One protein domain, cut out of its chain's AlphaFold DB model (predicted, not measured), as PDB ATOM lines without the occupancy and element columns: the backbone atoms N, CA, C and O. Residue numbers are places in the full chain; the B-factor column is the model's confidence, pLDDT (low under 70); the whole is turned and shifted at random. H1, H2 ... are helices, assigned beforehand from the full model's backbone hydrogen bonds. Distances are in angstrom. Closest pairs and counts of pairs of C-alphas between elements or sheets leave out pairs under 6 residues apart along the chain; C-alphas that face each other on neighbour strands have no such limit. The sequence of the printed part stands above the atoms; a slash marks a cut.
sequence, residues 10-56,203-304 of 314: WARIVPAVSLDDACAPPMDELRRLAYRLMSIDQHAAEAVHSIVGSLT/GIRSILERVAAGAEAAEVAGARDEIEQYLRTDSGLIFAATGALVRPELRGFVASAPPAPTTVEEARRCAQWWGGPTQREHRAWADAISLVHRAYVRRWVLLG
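This is residues 10 to 56 and 203 to 304 of the 314 residues of an uncharacterized protein of Rhodococcus sp. OK551 (UniProt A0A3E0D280). Two lobes are joined by H5 in the middle: a bundle of H1, H2, H3 and H4, up and down, each running against the one before it, and at the other end H7 and H8 packed on H9, with H6 at the far end of H5. The printed part has 149 residues with nine named helices, H1 to H9 in order, and no named strand: all helix. It is compact, with a radius of gyration of the C-alphas of 16.2 A and spans of 45 by 33 by 28 A.

Start at H1, residues 19 to 38, a hairpin with H2, residues 42 to 56; their closest C-alphas, Ala 34 and Ala 45, are 4.8 A apart. H2 touches H3, residues 204 to 217, closest at C-alphas 44 and 211, 6.0 A. H3 forms a hairpin with H4, residues 221 to 232, closest at C-alphas 212 and 224, 4.4 A. The hub is H5, residues 234 to 245. Its residues 235 to 239 touch H1 at a steep tilt of 60 degrees, closest at C-alphas 235 and 26, 4.4 A. It touches residues 288 to 295 of H9, residues 283 to 302, closest at C-alphas 241 and 292, 4.6 A. H5 and H6, residues 248 to 256, only just touch, only at the corner, with 3 pairs of C-alphas within 8 A, closest at 245 and 254, 6.7 A. Residues 293 to 301 of H9 touch H7, residues 264 to 273, at 10 degrees, a shallow tilt, closest at C-alphas 300 and 267, 4.9 A. H8, residues 276 to 281, forms a hairpin with H9, closest at C-alphas 279 and 286, 4.6 A. Each O i to N i+4 pair is within hydrogen-bond range in H2, H3, H4, H5, H7 and H8, against 14 of 16 in H1 and H9 and 2 of 5 in H6, where 4 of 6 O i to N i+3 pairs are.

Find C-alpha 19 at (162.130, 14.679, -16.903); from there H1 runs 28.5 A, with a kink of 29 degrees near residue 26. H9, also 28.5 A, has a kink of 33 degrees near residue 290 and ends at C-alpha 302, (156.808, -3.580, -18.445).

Residues 57 to 202 are not printed, and C-alphas 56 and 203 are 15.8 A apart across the cut. Of the links printed whole, H6 to H7 is short and the others are tight. No printed residue is under 70 in pLDDT.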
ATOM      1  N   TRP A  10     167.664   8.960 -13.497       71.50
ATOM      2  CA  TRP A  10     166.251   8.601 -13.524       71.50
ATOM      3  C   TRP A  10     165.816   7.834 -14.782       71.50
ATOM      4  O   TRP A  10     164.946   6.967 -14.689       71.50
ATOM      5  N   ALA A  11     166.444   8.076 -15.939       73.25
ATOM      6  CA  ALA A  11     166.134   7.393 -17.202       73.25
ATOM      7  C   ALA A  11     166.508   5.902 -17.160       73.25
ATOM      8  O   ALA A  11     166.064   5.105 -17.984       73.25
ATOM      9  N   ARG A  12     167.293   5.497 -16.152       75.69
ATOM     10  CA  ARG A  12     167.582   4.091 -15.851       75.69
ATOM     11  C   ARG A  12     166.361   3.321 -15.347       75.69
ATOM     12  O   ARG A  12     166.299   2.109 -15.536       75.69
ATOM     13  N   ILE A  13     165.419   4.010 -14.703       78.19
ATOM     14  CA  ILE A  13     164.212   3.419 -14.114       78.19
ATOM     15  C   ILE A  13     162.976   3.761 -14.948       78.19
ATOM     16  O   ILE A  13     162.125   2.898 -15.171       78.19
ATOM     17  N   VAL A  14     162.879   5.005 -15.420       75.62
ATOM     18  CA  VAL A  14     161.688   5.525 -16.094       75.62
ATOM     19  C   VAL A  14     161.943   5.655 -17.599       75.62
ATOM     20  O   VAL A  14     162.827   6.417 -17.989       75.62
ATOM     21  N   PRO A  15     161.177   4.962 -18.465       71.12
ATOM     22  CA  PRO A  15     161.247   5.146 -19.913       71.12
ATOM     23  C   PRO A  15     160.545   6.436 -20.326       71.12
ATOM     24  O   PRO A  15     159.414   6.415 -20.805       71.12
ATOM     25  N   ALA A  16     161.202   7.565 -20.112       73.25
ATOM     26  CA  ALA A  16     160.666   8.866 -20.471       73.25
ATOM     27  C   ALA A  16     161.659   9.632 -21.340       73.25
ATOM     28  O   ALA A  16     162.874   9.520 -21.173       73.25
ATOM     29  N   VAL A  17     161.118  10.400 -22.286       71.94
ATOM     30  CA  VAL A  17     161.907  11.224 -23.212       71.94
ATOM     31  C   VAL A  17     162.371  12.528 -22.556       71.94
ATOM     32  O   VAL A  17     163.390  13.089 -22.953       71.94
ATOM     33  N   SER A  18     161.675  12.975 -21.506       76.88
ATOM     34  CA  SER A  18     162.028  14.140 -20.695       76.88
ATOM     35  C   SER A  18     161.793  13.889 -19.200       76.88
ATOM     36  O   SER A  18     161.084  12.955 -18.816       76.88
ATOM     37  N   LEU A  19     162.392  14.725 -18.343       81.62
ATOM     38  CA  LEU A  19     162.130  14.679 -16.903       81.62
ATOM     39  C   LEU A  19     160.655  14.975 -16.604       81.62
ATOM     40  O   LEU A  19     160.064  14.330 -15.739       81.62
ATOM     41  N   ASP A  20     160.068  15.940 -17.311       83.19
ATOM     42  CA  ASP A  20     158.680  16.335 -17.098       83.19
ATOM     43  C   ASP A  20     157.734  15.158 -17.371       83.19
ATOM     44  O   ASP A  20     156.877  14.861 -16.540       83.19
ATOM     45  N   ASP A  21     157.980  14.391 -18.436       83.31
ATOM     46  CA  ASP A  21     157.230  13.158 -18.713       83.31
ATOM     47  C   ASP A  21     157.447  12.092 -17.629       83.31
ATOM     48  O   ASP A  21     156.511  11.395 -17.237       83.31
ATOM     49  N   ALA A  22     158.678  11.969 -17.119       83.50
ATOM     50  CA  ALA A  22     159.012  11.005 -16.073       83.50
ATOM     51  C   ALA A  22     158.309  11.317 -14.743       83.50
ATOM     52  O   ALA A  22     157.953  10.406 -13.992       83.50
ATOM     53  N   CYS A  23     158.147  12.604 -14.431       87.88
ATOM     54  CA  CYS A  23     157.649  13.068 -13.142       87.88
ATOM     55  C   CYS A  23     156.147  13.373 -13.127       87.88
ATOM     56  O   CYS A  23     155.559  13.395 -12.044       87.88
ATOM     57  N   ALA A  24     155.512  13.579 -14.286       88.94
ATOM     58  CA  ALA A  24     154.109  13.973 -14.359       88.94
ATOM     59  C   ALA A  24     153.155  12.967 -13.684       88.94
ATOM     60  O   ALA A  24     152.407  13.397 -12.798       88.94
ATOM     61  N   PRO A  25     153.194  11.645 -13.975       90.44
ATOM     62  CA  PRO A  25     152.294  10.699 -13.311       90.44
ATOM     63  C   PRO A  25     152.498  10.643 -11.785       90.44
ATOM     64  O   PRO A  25     151.505  10.775 -11.060       90.44
ATOM     65  N   PRO A  26     153.741  10.554 -11.262       91.69
ATOM     66  CA  PRO A  26     153.955  10.609  -9.820       91.69
ATOM     67  C   PRO A  26     153.512  11.909  -9.142       91.69
ATOM     68  O   PRO A  26     152.947  11.862  -8.046       91.69
ATOM     69  N   MET A  27     153.734  13.061  -9.784       93.75
ATOM     70  CA  MET A  27     153.288  14.360  -9.271       93.75
ATOM     71  C   MET A  27     151.764  14.448  -9.205       93.75
ATOM     72  O   MET A  27     151.212  14.932  -8.215       93.75
ATOM     73  N   ASP A  28     151.067  13.961 -10.228       94.56
ATOM     74  CA  ASP A  28     149.606  13.953 -10.250       94.56
ATOM     75  C   ASP A  28     149.023  13.005  -9.204       94.56
ATOM     76  O   ASP A  28     148.042  13.347  -8.541       94.56
ATOM     77  N   GLU A  29     149.634  11.840  -8.992       95.06
ATOM     78  CA  GLU A  29     149.216  10.935  -7.924       95.06
ATOM     79  C   GLU A  29     149.432  11.521  -6.524       95.06
ATOM     80  O   GLU A  29     148.543  11.372  -5.682       95.06
ATOM     81  N   LEU A  30     150.526  12.255  -6.279       95.31
ATOM     82  CA  LEU A  30     150.723  12.993  -5.022       95.31
ATOM     83  C   LEU A  30     149.656  14.069  -4.810       95.31
ATOM     84  O   LEU A  30     149.113  14.193  -3.714       95.31
ATOM     85  N   ARG A  31     149.314  14.832  -5.855       95.88
ATOM     86  CA  ARG A  31     148.244  15.842  -5.777       95.88
ATOM     87  C   ARG A  31     146.890  15.201  -5.479       95.88
ATOM     88  O   ARG A  31     146.140  15.712  -4.651       95.88
ATOM     89  N   ARG A  32     146.587  14.060  -6.109       96.31
ATOM     90  CA  ARG A  32     145.367  13.291  -5.817       96.31
ATOM     91  C   ARG A  32     145.376  12.739  -4.392       96.31
ATOM     92  O   ARG A  32     144.320  12.731  -3.771       96.31
ATOM     93  N   LEU A  33     146.523  12.277  -3.884       97.38
ATOM     94  CA  LEU A  33     146.658  11.837  -2.494       97.38
ATOM     95  C   LEU A  33     146.338  12.986  -1.531       97.38
ATOM     96  O   LEU A  33     145.502  12.806  -0.652       97.38
ATOM     97  N   ALA A  34     146.929  14.168  -1.742       96.38
ATOM     98  CA  ALA A  34     146.639  15.348  -0.930       96.38
ATOM     99  C   ALA A  34     145.134  15.654  -0.909       96.38
ATOM    100  O   ALA A  34     144.550  15.783   0.162       96.38
ATOM    101  N   TYR A  35     144.488  15.659  -2.082       95.88
ATOM    102  CA  TYR A  35     143.049  15.896  -2.202       95.88
ATOM    103  C   TYR A  35     142.197  14.875  -1.431       95.88
ATOM    104  O   TYR A  35     141.257  15.266  -0.745       95.88
ATOM    105  N   ARG A  36     142.519  13.575  -1.508       96.38
ATOM    106  CA  ARG A  36     141.780  12.536  -0.763       96.38
ATOM    107  C   ARG A  36     141.952  12.685   0.748       96.38
ATOM    108  O   ARG A  36     140.986  12.534   1.489       96.38
ATOM    109  N   LEU A  37     143.155  13.042   1.198       97.12
ATOM    110  CA  LEU A  37     143.442  13.256   2.614       97.12
ATOM    111  C   LEU A  37     142.727  14.483   3.190       97.12
ATOM    112  O   LEU A  37     142.391  14.453   4.367       97.12
ATOM    113  N   MET A  38     142.415  15.521   2.399       95.00
ATOM    114  CA  MET A  38     141.749  16.736   2.907       95.00
ATOM    115  C   MET A  38     140.434  16.452   3.648       95.00
ATOM    116  O   MET A  38     140.106  17.162   4.595       95.00
ATOM    117  N   SER A  39     139.677  15.432   3.232       93.06
ATOM    118  CA  SER A  39     138.422  15.036   3.888       93.06
ATOM    119  C   SER A  39     138.588  14.014   5.019       93.06
ATOM    120  O   SER A  39     137.595  13.654   5.644       93.06
ATOM    121  N   ILE A  40     139.805  13.512   5.250       95.50
ATOM    122  CA  ILE A  40     140.096  12.418   6.190       95.50
ATOM    123  C   ILE A  40     140.978  12.912   7.342       95.50
ATOM    124  O   ILE A  40     140.622  12.745   8.503       95.50
ATOM    125  N   ASP A  41     142.116  13.524   7.015       95.81
ATOM    126  CA  ASP A  41     143.118  14.022   7.954       95.81
ATOM    127  C   ASP A  41     143.800  15.268   7.371       95.81
ATOM    128  O   ASP A  41     144.595  15.199   6.426       95.81
ATOM    129  N   GLN A  42     143.493  16.424   7.962       94.19
ATOM    130  CA  GLN A  42     144.043  17.705   7.531       94.19
ATOM    131  C   GLN A  42     145.564  17.780   7.724       94.19
ATOM    132  O   GLN A  42     146.253  18.326   6.863       94.19
ATOM    133  N   HIS A  43     146.109  17.210   8.802       94.19
ATOM    134  CA  HIS A  43     147.548  17.250   9.059       94.19
ATOM    135  C   HIS A  43     148.311  16.412   8.027       94.19
ATOM    136  O   HIS A  43     149.330  16.847   7.484       94.19
ATOM    137  N   ALA A  44     147.779  15.234   7.693       95.81
ATOM    138  CA  ALA A  44     148.333  14.407   6.630       95.81
ATOM    139  C   ALA A  44     148.249  15.107   5.262       95.81
ATOM    140  O   ALA A  44     149.226  15.107   4.509       95.81
ATOM    141  N   ALA A  45     147.120  15.754   4.951       97.12
ATOM    142  CA  ALA A  45     146.959  16.523   3.718       97.12
ATOM    143  C   ALA A  45     147.970  17.680   3.621       97.12
ATOM    144  O   ALA A  45     148.608  17.853   2.581       97.12
ATOM    145  N   GLU A  46     148.169  18.436   4.705       96.69
ATOM    146  CA  GLU A  46     149.156  19.518   4.791       96.69
ATOM    147  C   GLU A  46     150.585  19.011   4.560       96.69
ATOM    148  O   GLU A  46     151.348  19.631   3.814       96.69
ATOM    149  N   ALA A  47     150.942  17.848   5.117       96.81
ATOM    150  CA  ALA A  47     152.246  17.236   4.884       96.81
ATOM    151  C   ALA A  47     152.464  16.883   3.400       96.81
ATOM    152  O   ALA A  47     153.526  17.180   2.842       96.81
ATOM    153  N   VAL A  48     151.459  16.308   2.725       97.25
ATOM    154  CA  VAL A  48     151.546  16.005   1.285       97.25
ATOM    155  C   VAL A  48     151.578  17.284   0.444       97.25
ATOM    156  O   VAL A  48     152.365  17.377  -0.499       97.25
ATOM    157  N   HIS A  49     150.804  18.312   0.801       96.75
ATOM    158  CA  HIS A  49     150.889  19.621   0.149       96.75
ATOM    159  C   HIS A  49     152.271  20.259   0.306       96.75
ATOM    160  O   HIS A  49     152.794  20.804  -0.665       96.75
ATOM    161  N   SER A  50     152.898  20.144   1.480       96.31
ATOM    162  CA  SER A  50     154.266  20.616   1.704       96.31
ATOM    163  C   SER A  50     155.281  19.867   0.838       96.31
ATOM    164  O   SER A  50     156.220  20.486   0.337       96.31
ATOM    165  N   ILE A  51     155.100  18.558   0.629       96.25
ATOM    166  CA  ILE A  51     155.931  17.775  -0.299       96.25
ATOM    167  C   ILE A  51     155.780  18.316  -1.725       96.25
ATOM    168  O   ILE A  51     156.780  18.636  -2.366       96.25
ATOM    169  N   VAL A  52     154.543  18.471  -2.211       95.56
ATOM    170  CA  VAL A  52     154.280  19.004  -3.561       95.56
ATOM    171  C   VAL A  52     154.866  20.410  -3.714       95.56
ATOM    172  O   VAL A  52     155.510  20.684  -4.722       95.56
ATOM    173  N   GLY A  53     154.701  21.271  -2.706       94.88
ATOM    174  CA  GLY A  53     155.266  22.619  -2.689       94.88
ATOM    175  C   GLY A  53     156.795  22.635  -2.724       94.88
ATOM    176  O   GLY A  53     157.377  23.452  -3.429       94.88
ATOM    177  N   SER A  54     157.461  21.708  -2.027       93.88
ATOM    178  CA  SER A  54     158.923  21.549  -2.089       93.88
ATOM    179  C   SER A  54     159.394  21.139  -3.490       93.88
ATOM    180  O   SER A  54     160.351  21.702  -4.027       93.88
ATOM    181  N   LEU A  55     158.689  20.202  -4.130       93.25
ATOM    182  CA  LEU A  55     159.025  19.733  -5.476       93.25
ATOM    183  C   LEU A  55     158.831  20.807  -6.552       93.25
ATOM    184  O   LEU A  55     159.593  20.836  -7.514       93.25
ATOM    185  N   THR A  56     157.861  21.710  -6.385       93.25
ATOM    186  CA  THR A  56     157.599  22.810  -7.330       93.25
ATOM    187  C   THR A  56     158.279  24.127  -6.955       93.25
ATOM    188  O   THR A  56     158.197  25.093  -7.718       93.25
ATOM    189  N   GLY A 203     163.799  11.118   0.586       84.88
ATOM    190  CA  GLY A 203     163.127  11.277   1.876       84.88
ATOM    191  C   GLY A 203     161.605  11.468   1.825       84.88
ATOM    192  O   GLY A 203     160.973  11.297   2.869       84.88
ATOM    193  N   ILE A 204     160.977  11.707   0.659       92.94
ATOM    194  CA  ILE A 204     159.502  11.788   0.544       92.94
ATOM    195  C   ILE A 204     158.838  10.545   1.134       92.94
ATOM    196  O   ILE A 204     157.918  10.661   1.940       92.94
ATOM    197  N   ARG A 205     159.339   9.352   0.786       93.19
ATOM    198  CA  ARG A 205     158.835   8.087   1.339       93.19
ATOM    199  C   ARG A 205     158.878   8.088   2.871       93.19
ATOM    200  O   ARG A 205     157.869   7.786   3.491       93.19
ATOM    201  N   SER A 206     160.001   8.479   3.472       92.12
ATOM    202  CA  SER A 206     160.154   8.514   4.932       92.12
ATOM    203  C   SER A 206     159.282   9.580   5.599       92.12
ATOM    204  O   SER A 206     158.877   9.417   6.747       92.12
ATOM    205  N   ILE A 207     158.981  10.686   4.914       94.88
ATOM    206  CA  ILE A 207     157.994  11.663   5.390       94.88
ATOM    207  C   ILE A 207     156.605  11.019   5.397       94.88
ATOM    208  O   ILE A 207     155.948  11.030   6.431       94.88
ATOM    209  N   LEU A 208     156.192  10.405   4.287       96.25
ATOM    210  CA  LEU A 208     154.888   9.751   4.165       96.25
ATOM    211  C   LEU A 208     154.709   8.606   5.172       96.25
ATOM    212  O   LEU A 208     153.670   8.520   5.814       96.25
ATOM    213  N   GLU A 209     155.729   7.771   5.377       95.31
ATOM    214  CA  GLU A 209     155.706   6.691   6.374       95.31
ATOM    215  C   GLU A 209     155.532   7.231   7.802       95.31
ATOM    216  O   GLU A 209     154.751   6.683   8.577       95.31
ATOM    217  N   ARG A 210     156.195   8.346   8.149       96.12
ATOM    218  CA  ARG A 210     156.000   9.003   9.453       96.12
ATOM    219  C   ARG A 210     154.602   9.591   9.607       96.12
ATOM    220  O   ARG A 210     154.034   9.493  10.688       96.12
ATOM    221  N   VAL A 211     154.052  10.185   8.548       96.31
ATOM    222  CA  VAL A 211     152.678  10.713   8.558       96.31
ATOM    223  C   VAL A 211     151.672   9.573   8.738       96.31
ATOM    224  O   VAL A 211     150.787   9.684   9.578       96.31
ATOM    225  N   ALA A 212     151.847   8.451   8.035       95.56
ATOM    226  CA  ALA A 212     150.997   7.270   8.185       95.56
ATOM    227  C   ALA A 212     151.052   6.686   9.609       95.56
ATOM    228  O   ALA A 212     150.011   6.371  10.180       95.56
ATOM    229  N   ALA A 213     152.245   6.601  10.208       95.06
ATOM    230  CA  ALA A 213     152.408   6.166  11.596       95.06
ATOM    231  C   ALA A 213     151.763   7.143  12.601       95.06
ATOM    232  O   ALA A 213     151.185   6.721  13.600       95.06
ATOM    233  N   GLY A 214     151.832   8.452  12.334       93.94
ATOM    234  CA  GLY A 214     151.142   9.470  13.128       93.94
ATOM    235  C   GLY A 214     149.617   9.343  13.053       93.94
ATOM    236  O   GLY A 214     148.953   9.397  14.084       93.94
ATOM    237  N   ALA A 215     149.075   9.104  11.856       92.56
ATOM    238  CA  ALA A 215     147.648   8.862  11.650       92.56
ATOM    239  C   ALA A 215     147.168   7.586  12.363       92.56
ATOM    240  O   ALA A 215     146.090   7.582  12.949       92.56
ATOM    241  N   GLU A 216     147.979   6.521  12.375       90.81
ATOM    242  CA  GLU A 216     147.703   5.305  13.152       90.81
ATOM    243  C   GLU A 216     147.614   5.599  14.654       90.81
ATOM    244  O   GLU A 216     146.647   5.202  15.300       90.81
ATOM    245  N   ALA A 217     148.581   6.340  15.200       91.44
ATOM    246  CA  ALA A 217     148.588   6.716  16.613       91.44
ATOM    247  C   ALA A 217     147.409   7.629  17.002       91.44
ATOM    248  O   ALA A 217     146.980   7.615  18.154       91.44
ATOM    249  N   ALA A 218     146.887   8.408  16.052       90.38
ATOM    250  CA  ALA A 218     145.703   9.250  16.216       90.38
ATOM    251  C   ALA A 218     144.377   8.523  15.899       90.38
ATOM    252  O   ALA A 218     143.328   9.162  15.881       90.38
ATOM    253  N   GLU A 219     144.418   7.211  15.638       91.62
ATOM    254  CA  GLU A 219     143.264   6.370  15.283       91.62
ATOM    255  C   GLU A 219     142.531   6.805  13.992       91.62
ATOM    256  O   GLU A 219     141.356   6.499  13.783       91.62
ATOM    257  N   VAL A 220     143.236   7.462  13.063       90.75
ATOM    258  CA  VAL A 220     142.713   7.902  11.757       90.75
ATOM    259  C   VAL A 220     143.071   6.888  10.662       90.75
ATOM    260  O   VAL A 220     143.866   7.151   9.757       90.75
ATOM    261  N   ALA A 221     142.477   5.693  10.738       83.31
ATOM    262  CA  ALA A 221     142.822   4.558   9.868       83.31
ATOM    263  C   ALA A 221     142.745   4.876   8.358       83.31
ATOM    264  O   ALA A 221     143.625   4.479   7.597       83.31
ATOM    265  N   GLY A 222     141.756   5.669   7.926       92.69
ATOM    266  CA  GLY A 222     141.592   6.020   6.511       92.69
ATOM    267  C   GLY A 222     142.769   6.806   5.920       92.69
ATOM    268  O   GLY A 222     143.100   6.626   4.752       92.69
ATOM    269  N   ALA A 223     143.438   7.653   6.712       94.25
ATOM    270  CA  ALA A 223     144.567   8.446   6.225       94.25
ATOM    271  C   ALA A 223     145.815   7.579   6.034       94.25
ATOM    272  O   ALA A 223     146.512   7.690   5.022       94.25
ATOM    273  N   ARG A 224     146.062   6.668   6.981       95.31
ATOM    274  CA  ARG A 224     147.112   5.656   6.867       95.31
ATOM    275  C   ARG A 224     146.921   4.814   5.605       95.31
ATOM    276  O   ARG A 224     147.865   4.683   4.828       95.31
ATOM    277  N   ASP A 225     145.718   4.284   5.389       96.19
ATOM    278  CA  ASP A 225     145.421   3.404   4.254       96.19
ATOM    279  C   ASP A 225     145.690   4.095   2.911       96.19
ATOM    280  O   ASP A 225     146.338   3.521   2.034       96.19
ATOM    281  N   GLU A 226     145.277   5.356   2.776       97.31
ATOM    282  CA  GLU A 226     145.514   6.170   1.580       97.31
ATOM    283  C   GLU A 226     147.006   6.400   1.301       97.31
ATOM    284  O   GLU A 226     147.468   6.279   0.157       97.31
ATOM    285  N   ILE A 227     147.791   6.690   2.343       96.56
ATOM    286  CA  ILE A 227     149.240   6.881   2.216       96.56
ATOM    287  C   ILE A 227     149.929   5.563   1.855       96.56
ATOM    288  O   ILE A 227     150.750   5.519   0.934       96.56
ATOM    289  N   GLU A 228     149.599   4.473   2.548       95.50
ATOM    290  CA  GLU A 228     150.178   3.166   2.254       95.50
ATOM    291  C   GLU A 228     149.793   2.680   0.850       95.50
ATOM    292  O   GLU A 228     150.607   2.053   0.167       95.50
ATOM    293  N   GLN A 229     148.574   2.975   0.389       95.25
ATOM    294  CA  GLN A 229     148.146   2.692  -0.975       95.25
ATOM    295  C   GLN A 229     149.009   3.450  -1.985       95.25
ATOM    296  O   GLN A 229     149.537   2.818  -2.900       95.25
ATOM    297  N   TYR A 230     149.226   4.757  -1.795       95.38
ATOM    298  CA  TYR A 230     150.126   5.537  -2.649       95.38
ATOM    299  C   TYR A 230     151.548   4.953  -2.670       95.38
ATOM    300  O   TYR A 230     152.117   4.759  -3.742       95.38
ATOM    301  N   LEU A 231     152.115   4.587  -1.517       93.81
ATOM    302  CA  LEU A 231     153.471   4.024  -1.430       93.81
ATOM    303  C   LEU A 231     153.638   2.667  -2.144       93.81
ATOM    304  O   LEU A 231     154.776   2.251  -2.392       93.81
ATOM    305  N   ARG A 232     152.534   1.972  -2.452       91.69
ATOM    306  CA  ARG A 232     152.502   0.715  -3.222       91.69
ATOM    307  C   ARG A 232     152.306   0.928  -4.728       91.69
ATOM    308  O   ARG A 232     152.476  -0.030  -5.479       91.69
ATOM    309  N   THR A 233     151.945   2.134  -5.168       92.62
ATOM    310  CA  THR A 233     151.788   2.460  -6.595       92.62
ATOM    311  C   THR A 233     153.128   2.458  -7.330       92.62
ATOM    312  O   THR A 233     154.195   2.613  -6.728       92.62
ATOM    313  N   ASP A 234     153.070   2.340  -8.659       89.69
ATOM    314  CA  ASP A 234     154.250   2.497  -9.516       89.69
ATOM    315  C   ASP A 234     154.864   3.894  -9.363       89.69
ATOM    316  O   ASP A 234     156.081   4.030  -9.281       89.69
ATOM    317  N   SER A 235     154.024   4.919  -9.236       90.12
ATOM    318  CA  SER A 235     154.432   6.303  -9.006       90.12
ATOM    319  C   SER A 235     155.219   6.486  -7.707       90.12
ATOM    320  O   SER A 235     156.313   7.057  -7.713       90.12
ATOM    321  N   GLY A 236     154.705   5.949  -6.595       91.62
ATOM    322  CA  GLY A 236     155.390   5.973  -5.303       91.62
ATOM    323  C   GLY A 236     156.708   5.192  -5.321       91.62
ATOM    324  O   GLY A 236     157.691   5.611  -4.703       91.62
ATOM    325  N   LEU A 237     156.766   4.080  -6.065       91.19
ATOM    326  CA  LEU A 237     157.992   3.306  -6.251       91.19
ATOM    327  C   LEU A 237     159.028   4.056  -7.099       91.19
ATOM    328  O   LEU A 237     160.197   4.075  -6.718       91.19
ATOM    329  N   ILE A 238     158.622   4.683  -8.207       88.19
ATOM    330  CA  ILE A 238     159.505   5.465  -9.084       88.19
ATOM    331  C   ILE A 238     160.164   6.597  -8.299       88.19
ATOM    332  O   ILE A 238     161.387   6.715  -8.315       88.19
ATOM    333  N   PHE A 239     159.382   7.393  -7.565       91.38
ATOM    334  CA  PHE A 239     159.929   8.473  -6.741       91.38
ATOM    335  C   PHE A 239     160.905   7.950  -5.690       91.38
ATOM    336  O   PHE A 239     162.032   8.436  -5.600       91.38
ATOM    337  N   ALA A 240     160.528   6.909  -4.949       91.19
ATOM    338  CA  ALA A 240     161.391   6.351  -3.916       91.19
ATOM    339  C   ALA A 240     162.696   5.756  -4.484       91.19
ATOM    340  O   ALA A 240     163.763   5.936  -3.899       91.19
ATOM    341  N   ALA A 241     162.634   5.068  -5.626       91.12
ATOM    342  CA  ALA A 241     163.798   4.455  -6.253       91.12
ATOM    343  C   ALA A 241     164.717   5.488  -6.923       91.12
ATOM    344  O   ALA A 241     165.935   5.413  -6.770       91.12
ATOM    345  N   THR A 242     164.164   6.483  -7.619       88.69
ATOM    346  CA  THR A 242     164.973   7.536  -8.242       88.69
ATOM    347  C   THR A 242     165.593   8.462  -7.192       88.69
ATOM    348  O   THR A 242     166.770   8.796  -7.316       88.69
ATOM    349  N   GLY A 243     164.867   8.802  -6.117       88.50
ATOM    350  CA  GLY A 243     165.430   9.511  -4.961       88.50
ATOM    351  C   GLY A 243     166.606   8.752  -4.335       88.50
ATOM    352  O   GLY A 243     167.649   9.338  -4.058       88.50
ATOM    353  N   ALA A 244     166.495   7.424  -4.211       88.81
ATOM    354  CA  ALA A 244     167.595   6.582  -3.740       88.81
ATOM    355  C   ALA A 244     168.822   6.619  -4.670       88.81
ATOM    356  O   ALA A 244     169.949   6.679  -4.182       88.81
ATOM    357  N   LEU A 245     168.632   6.615  -5.993       87.12
ATOM    358  CA  LEU A 245     169.743   6.628  -6.952       87.12
ATOM    359  C   LEU A 245     170.555   7.936  -6.960       87.12
ATOM    360  O   LEU A 245     171.709   7.921  -7.387       87.12
ATOM    361  N   VAL A 246     169.978   9.059  -6.524       86.31
ATOM    362  CA  VAL A 246     170.668  10.366  -6.513       86.31
ATOM    363  C   VAL A 246     171.350  10.693  -5.182       86.31
ATOM    364  O   VAL A 246     171.917  11.780  -5.029       86.31
ATOM    365  N   ARG A 247     171.326   9.756  -4.227       85.75
ATOM    366  CA  ARG A 247     172.010   9.900  -2.939       85.75
ATOM    367  C   ARG A 247     173.526  10.000  -3.134       85.75
ATOM    368  O   ARG A 247     174.101   9.118  -3.782       85.75
ATOM    369  N   PRO A 248     174.193  11.029  -2.577       82.00
ATOM    370  CA  PRO A 248     175.638  11.203  -2.721       82.00
ATOM    371  C   PRO A 248     176.441   9.968  -2.298       82.00
ATOM    372  O   PRO A 248     177.410   9.603  -2.963       82.00
ATOM    373  N   GLU A 249     175.997   9.282  -1.245       84.38
ATOM    374  CA  GLU A 249     176.656   8.107  -0.666       84.38
ATOM    375  C   GLU A 249     176.632   6.905  -1.617       84.38
ATOM    376  O   GLU A 249     177.528   6.064  -1.586       84.38
ATOM    377  N   LEU A 250     175.624   6.834  -2.491       83.88
ATOM    378  CA  LEU A 250     175.472   5.764  -3.472       83.88
ATOM    379  C   LEU A 250     176.086   6.113  -4.828       83.88
ATOM    380  O   LEU A 250     176.139   5.245  -5.692       83.88
ATOM    381  N   ARG A 251     176.600   7.331  -5.042       82.62
ATOM    382  CA  ARG A 251     177.060   7.799  -6.362       82.62
ATOM    383  C   ARG A 251     178.098   6.877  -7.005       82.62
ATOM    384  O   ARG A 251     177.949   6.506  -8.167       82.62
ATOM    385  N   GLY A 252     179.127   6.485  -6.249       81.25
ATOM    386  CA  GLY A 252     180.178   5.585  -6.743       81.25
ATOM    387  C   GLY A 252     179.655   4.182  -7.063       81.25
ATOM    388  O   GLY A 252     180.062   3.576  -8.049       81.25
ATOM    389  N   PHE A 253     178.697   3.701  -6.272       84.44
ATOM    390  CA  PHE A 253     178.040   2.416  -6.482       84.44
ATOM    391  C   PHE A 253     177.089   2.446  -7.693       84.44
ATOM    392  O   PHE A 253     177.114   1.568  -8.546       84.44
ATOM    393  N   VAL A 254     176.300   3.509  -7.843       85.56
ATOM    394  CA  VAL A 254     175.423   3.734  -9.001       85.56
ATOM    395  C   VAL A 254     176.236   3.838 -10.293       85.56
ATOM    396  O   VAL A 254     175.785   3.354 -11.334       85.56
ATOM    397  N   ALA A 255     177.437   4.417 -10.243       83.75
ATOM    398  CA  ALA A 255     178.328   4.515 -11.396       83.75
ATOM    399  C   ALA A 255     178.809   3.146 -11.916       83.75
ATOM    400  O   ALA A 255     179.060   3.022 -13.111       83.75
ATOM    401  N   SER A 256     178.896   2.118 -11.060       86.06
ATOM    402  CA  SER A 256     179.255   0.750 -11.469       86.06
ATOM    403  C   SER A 256     178.052  -0.117 -11.860       86.06
ATOM    404  O   SER A 256     178.233  -1.242 -12.332       86.06
ATOM    405  N   ALA A 257     176.828   0.394 -11.692       86.31
ATOM    406  CA  ALA A 257     175.618  -0.324 -12.064       86.31
ATOM    407  C   ALA A 257     175.488  -0.474 -13.594       86.31
ATOM    408  O   ALA A 257     175.929   0.414 -14.336       86.31
ATOM    409  N   PRO A 258     174.833  -1.548 -14.079       87.19
ATOM    410  CA  PRO A 258     174.537  -1.721 -15.497       87.19
ATOM    411  C   PRO A 258     173.820  -0.498 -16.109       87.19
ATOM    412  O   PRO A 258     173.096   0.211 -15.396       87.19
ATOM    413  N   PRO A 259     173.996  -0.238 -17.419       83.38
ATOM    414  CA  PRO A 259     173.338   0.875 -18.100       83.38
ATOM    415  C   PRO A 259     171.810   0.721 -18.114       83.38
ATOM    416  O   PRO A 259     171.265  -0.332 -17.778       83.38
ATOM    417  N   ALA A 260     171.110   1.794 -18.500       83.19
ATOM    418  CA  ALA A 260     169.653   1.801 -18.591       83.19
ATOM    419  C   ALA A 260     169.158   0.677 -19.528       83.19
ATOM    420  O   ALA A 260     169.598   0.618 -20.676       83.19
ATOM    421  N   PRO A 261     168.256  -0.210 -19.070       87.62
ATOM    422  CA  PRO A 261     167.826  -1.343 -19.870       87.62
ATOM    423  C   PRO A 261     166.835  -0.922 -20.961       87.62
ATOM    424  O   PRO A 261     165.825  -0.251 -20.698       87.62
ATOM    425  N   THR A 262     167.104  -1.387 -22.178       87.38
ATOM    426  CA  THR A 262     166.242  -1.240 -23.360       87.38
ATOM    427  C   THR A 262     165.532  -2.544 -23.725       87.38
ATOM    428  O   THR A 262     164.479  -2.507 -24.356       87.38
ATOM    429  N   THR A 263     166.057  -3.685 -23.266       89.75
ATOM    430  CA  THR A 263     165.497  -5.028 -23.491       89.75
ATOM    431  C   THR A 263     165.078  -5.721 -22.189       89.75
ATOM    432  O   THR A 263     165.471  -5.327 -21.085       89.75
ATOM    433  N   VAL A 264     164.273  -6.782 -22.312       92.50
ATOM    434  CA  VAL A 264     163.832  -7.619 -21.181       92.50
ATOM    435  C   VAL A 264     165.036  -8.224 -20.454       92.50
ATOM    436  O   VAL A 264     165.128  -8.151 -19.228       92.50
ATOM    437  N   GLU A 265     165.996  -8.774 -21.191       91.44
ATOM    438  CA  GLU A 265     167.194  -9.417 -20.648       91.44
ATOM    439  C   GLU A 265     168.080  -8.420 -19.893       91.44
ATOM    440  O   GLU A 265     168.593  -8.727 -18.813       91.44
ATOM    441  N   GLU A 266     168.231  -7.203 -20.420       91.62
ATOM    442  CA  GLU A 266     168.955  -6.125 -19.744       91.62
ATOM    443  C   GLU A 266     168.260  -5.710 -18.448       91.62
ATOM    444  O   GLU A 266     168.922  -5.544 -17.421       91.62
ATOM    445  N   ALA A 267     166.929  -5.591 -18.452       90.50
ATOM    446  CA  ALA A 267     166.175  -5.248 -17.251       90.50
ATOM    447  C   ALA A 267     166.273  -6.347 -16.183       90.50
ATOM    448  O   ALA A 267     166.452  -6.037 -15.003       90.50
ATOM    449  N   ARG A 268     166.253  -7.626 -16.588       92.00
ATOM    450  CA  ARG A 268     166.509  -8.767 -15.693       92.00
ATOM    451  C   ARG A 268     167.914  -8.698 -15.094       92.00
ATOM    452  O   ARG A 268     168.062  -8.883 -13.887       92.00
ATOM    453  N   ARG A 269     168.935  -8.390 -15.901       91.94
ATOM    454  CA  ARG A 269     170.322  -8.227 -15.430       91.94
ATOM    455  C   ARG A 269     170.444  -7.089 -14.417       91.94
ATOM    456  O   ARG A 269     171.098  -7.260 -13.392       91.94
ATOM    457  N   CYS A 270     169.785  -5.957 -14.670       91.44
ATOM    458  CA  CYS A 270     169.737  -4.845 -13.721       91.44
ATOM    459  C   CYS A 270     169.071  -5.267 -12.405       91.44
ATOM    460  O   CYS A 270     169.638  -5.044 -11.338       91.44
ATOM    461  N   ALA A 271     167.912  -5.930 -12.459       92.38
ATOM    462  CA  ALA A 271     167.235  -6.423 -11.260       92.38
ATOM    463  C   ALA A 271     168.130  -7.387 -10.458       92.38
ATOM    464  O   ALA A 271     168.295  -7.224  -9.254       92.38
ATOM    465  N   GLN A 272     168.791  -8.339 -11.119       92.25
ATOM    466  CA  GLN A 272     169.721  -9.256 -10.454       92.25
ATOM    467  C   GLN A 272     170.890  -8.523  -9.787       92.25
ATOM    468  O   GLN A 272     171.242  -8.845  -8.652       92.25
ATOM    469  N   TRP A 273     171.449  -7.510 -10.454       92.62
ATOM    470  CA  TRP A 273     172.536  -6.697  -9.912       92.62
ATOM    471  C   TRP A 273     172.115  -5.913  -8.663       92.62
ATOM    472  O   TRP A 273     172.867  -5.855  -7.699       92.62
ATOM    473  N   TRP A 274     170.898  -5.366  -8.620       91.00
ATOM    474  CA  TRP A 274     170.357  -4.681  -7.432       91.00
ATOM    475  C   TRP A 274     169.759  -5.647  -6.382       91.00
ATOM    476  O   TRP A 274     169.222  -5.219  -5.358       91.00
ATOM    477  N   GLY A 275     169.827  -6.957  -6.624       89.62
ATOM    478  CA  GLY A 275     169.164  -7.986  -5.828       89.62
ATOM    479  C   GLY A 275     169.802  -8.279  -4.463       89.62
ATOM    480  O   GLY A 275     170.621  -7.538  -3.922       89.62
ATOM    481  N   GLY A 276     169.411  -9.415  -3.881       82.69
ATOM    482  CA  GLY A 276     169.781  -9.810  -2.517       82.69
ATOM    483  C   GLY A 276     171.286  -9.846  -2.187       82.69
ATOM    484  O   GLY A 276     171.632  -9.448  -1.074       82.69
ATOM    485  N   PRO A 277     172.198 -10.302  -3.074       87.88
ATOM    486  CA  PRO A 277     173.639 -10.281  -2.796       87.88
ATOM    487  C   PRO A 277     174.156  -8.875  -2.483       87.88
ATOM    488  O   PRO A 277     174.760  -8.657  -1.436       87.88
ATOM    489  N   THR A 278     173.796  -7.917  -3.327       85.81
ATOM    490  CA  THR A 278     174.158  -6.506  -3.209       85.81
ATOM    491  C   THR A 278     173.607  -5.873  -1.936       85.81
ATOM    492  O   THR A 278     174.313  -5.162  -1.227       85.81
ATOM    493  N   GLN A 279     172.360  -6.185  -1.578       87.00
ATOM    494  CA  GLN A 279     171.757  -5.714  -0.325       87.00
ATOM    495  C   GLN A 279     172.499  -6.245   0.910       87.00
ATOM    496  O   GLN A 279     172.627  -5.540   1.911       87.00
ATOM    497  N   ARG A 280     173.002  -7.487   0.857       86.62
ATOM    498  CA  ARG A 280     173.761  -8.095   1.961       86.62
ATOM    499  C   ARG A 280     175.158  -7.510   2.108       86.62
ATOM    500  O   ARG A 280     175.621  -7.393   3.240       86.62
ATOM    501  N   GLU A 281     175.805  -7.176   0.997       87.25
ATOM    502  CA  GLU A 281     177.107  -6.506   0.976       87.25
ATOM    503  C   GLU A 281     176.998  -5.067   1.499       87.25
ATOM    504  O   GLU A 281     177.826  -4.612   2.286       87.25
ATOM    505  N   HIS A 282     175.899  -4.389   1.166       86.50
ATOM    506  CA  HIS A 282     175.658  -2.989   1.492       86.50
ATOM    507  C   HIS A 282     174.504  -2.799   2.485       86.50
ATOM    508  O   HIS A 282     173.549  -2.062   2.228       86.50
ATOM    509  N   ARG A 283     174.593  -3.442   3.658       87.19
ATOM    510  CA  ARG A 283     173.506  -3.442   4.662       87.19
ATOM    511  C   ARG A 283     173.036  -2.050   5.083       87.19
ATOM    512  O   ARG A 283     171.850  -1.871   5.332       87.19
ATOM    513  N   ALA A 284     173.944  -1.073   5.137       87.88
ATOM    514  CA  ALA A 284     173.621   0.310   5.493       87.88
ATOM    515  C   ALA A 284     172.621   0.973   4.524       87.88
ATOM    516  O   ALA A 284     171.961   1.941   4.891       87.88
ATOM    517  N   TRP A 285     172.489   0.446   3.303       88.25
ATOM    518  CA  TRP A 285     171.628   0.986   2.248       88.25
ATOM    519  C   TRP A 285     170.646  -0.053   1.703       88.25
ATOM    520  O   TRP A 285     170.083   0.145   0.626       88.25
ATOM    521  N   ALA A 286     170.427  -1.158   2.425       89.81
ATOM    522  CA  ALA A 286     169.626  -2.285   1.951       89.81
ATOM    523  C   ALA A 286     168.216  -1.864   1.497       89.81
ATOM    524  O   ALA A 286     167.760  -2.308   0.445       89.81
ATOM    525  N   ASP A 287     167.565  -0.948   2.219       89.69
ATOM    526  CA  ASP A 287     166.230  -0.450   1.865       89.69
ATOM    527  C   ASP A 287     166.232   0.371   0.570       89.69
ATOM    528  O   ASP A 287     165.367   0.192  -0.290       89.69
ATOM    529  N   ALA A 288     167.238   1.233   0.393       89.75
ATOM    530  CA  ALA A 288     167.420   2.031  -0.817       89.75
ATOM    531  C   ALA A 288     167.686   1.128  -2.032       89.75
ATOM    532  O   ALA A 288     167.020   1.243  -3.059       89.75
ATOM    533  N   ILE A 289     168.591   0.159  -1.879       91.75
ATOM    534  CA  ILE A 289     168.909  -0.846  -2.900       91.75
ATOM    535  C   ILE A 289     167.667  -1.692  -3.219       91.75
ATOM    536  O   ILE A 289     167.395  -1.970  -4.384       91.75
ATOM    537  N   SER A 290     166.860  -2.044  -2.215       92.19
ATOM    538  CA  SER A 290     165.607  -2.788  -2.385       92.19
ATOM    539  C   SER A 290     164.539  -1.998  -3.154       92.19
ATOM    540  O   SER A 290     163.788  -2.575  -3.945       92.19
ATOM    541  N   LEU A 291     164.457  -0.677  -2.974       92.00
ATOM    542  CA  LEU A 291     163.586   0.186  -3.780       92.00
ATOM    543  C   LEU A 291     164.019   0.195  -5.248       92.00
ATOM    544  O   LEU A 291     163.193  -0.042  -6.129       92.00
ATOM    545  N   VAL A 292     165.314   0.382  -5.502       92.38
ATOM    546  CA  VAL A 292     165.877   0.364  -6.860       92.38
ATOM    547  C   VAL A 292     165.688  -1.005  -7.519       92.38
ATOM    548  O   VAL A 292     165.223  -1.089  -8.654       92.38
ATOM    549  N   HIS A 293     165.940  -2.090  -6.786       93.38
ATOM    550  CA  HIS A 293     165.665  -3.455  -7.226       93.38
ATOM    551  C   HIS A 293     164.208  -3.640  -7.656       93.38
ATOM    552  O   HIS A 293     163.942  -4.101  -8.765       93.38
ATOM    553  N   ARG A 294     163.253  -3.249  -6.801       93.19
ATOM    554  CA  ARG A 294     161.820  -3.344  -7.109       93.19
ATOM    555  C   ARG A 294     161.453  -2.539  -8.353       93.19
ATOM    556  O   ARG A 294     160.655  -3.017  -9.158       93.19
ATOM    557  N   ALA A 295     162.057  -1.369  -8.541       91.94
ATOM    558  CA  ALA A 295     161.842  -0.552  -9.727       91.94
ATOM    559  C   ALA A 295     162.359  -1.240 -11.005       91.94
ATOM    560  O   ALA A 295     161.643  -1.283 -12.004       91.94
ATOM    561  N   TYR A 296     163.530  -1.886 -10.965       91.56
ATOM    562  CA  TYR A 296     164.024  -2.687 -12.093       91.56
ATOM    563  C   TYR A 296     163.192  -3.943 -12.362       91.56
ATOM    564  O   TYR A 296     162.948  -4.272 -13.521       91.56
ATOM    565  N   VAL A 297     162.692  -4.622 -11.324       91.62
ATOM    566  CA  VAL A 297     161.738  -5.733 -11.495       91.62
ATOM    567  C   VAL A 297     160.467  -5.241 -12.185       91.62
ATOM    568  O   VAL A 297     159.940  -5.913 -13.070       91.62
ATOM    569  N   ARG A 298     159.972  -4.051 -11.824       89.69
ATOM    570  CA  ARG A 298     158.804  -3.460 -12.483       89.69
ATOM    571  C   ARG A 298     159.097  -3.105 -13.938       89.69
ATOM    572  O   ARG A 298     158.296  -3.433 -14.809       89.69
ATOM    573  N   ARG A 299     160.263  -2.516 -14.207       87.50
ATOM    574  CA  ARG A 299     160.756  -2.218 -15.558       87.50
ATOM    575  C   ARG A 299     160.853  -3.474 -16.425       87.50
ATOM    576  O   ARG A 299     160.440  -3.440 -17.578       87.50
ATOM    577  N   TRP A 300     161.333  -4.580 -15.861       90.69
ATOM    578  CA  TRP A 300     161.394  -5.879 -16.528       90.69
ATOM    579  C   TRP A 300     160.005  -6.397 -16.923       90.69
ATOM    580  O   TRP A 300     159.807  -6.779 -18.074       90.69
ATOM    581  N   VAL A 301     159.024  -6.326 -16.015       89.38
ATOM    582  CA  VAL A 301     157.629  -6.697 -16.322       89.38
ATOM    583  C   VAL A 301     157.053  -5.824 -17.442       89.38
ATOM    584  O   VAL A 301     156.426  -6.345 -18.357       89.38
ATOM    585  N   LEU A 302     157.296  -4.508 -17.414       85.88
ATOM    586  CA  LEU A 302     156.808  -3.580 -18.445       85.88
ATOM    587  C   LEU A 302     157.403  -3.840 -19.835       85.88
ATOM    588  O   LEU A 302     156.756  -3.542 -20.833       85.88
ATOM    589  N   LEU A 303     158.618  -4.385 -19.905       87.00
ATOM    590  CA  LEU A 303     159.261  -4.750 -21.169       87.00
ATOM    591  C   LEU A 303     158.779  -6.104 -21.720       87.00
ATOM    592  O   LEU A 303     159.201  -6.487 -22.804       87.00
ATOM    593  N   GLY A 304     157.888  -6.809 -21.011       87.56
ATOM    594  CA  GLY A 304     157.351  -8.109 -21.425       87.56
ATOM    595  C   GLY A 304     157.928  -9.303 -20.663       87.56
ATOM    596  O   GLY A 304     157.739 -10.440 -21.080       87.56
TER     597      GLY A 304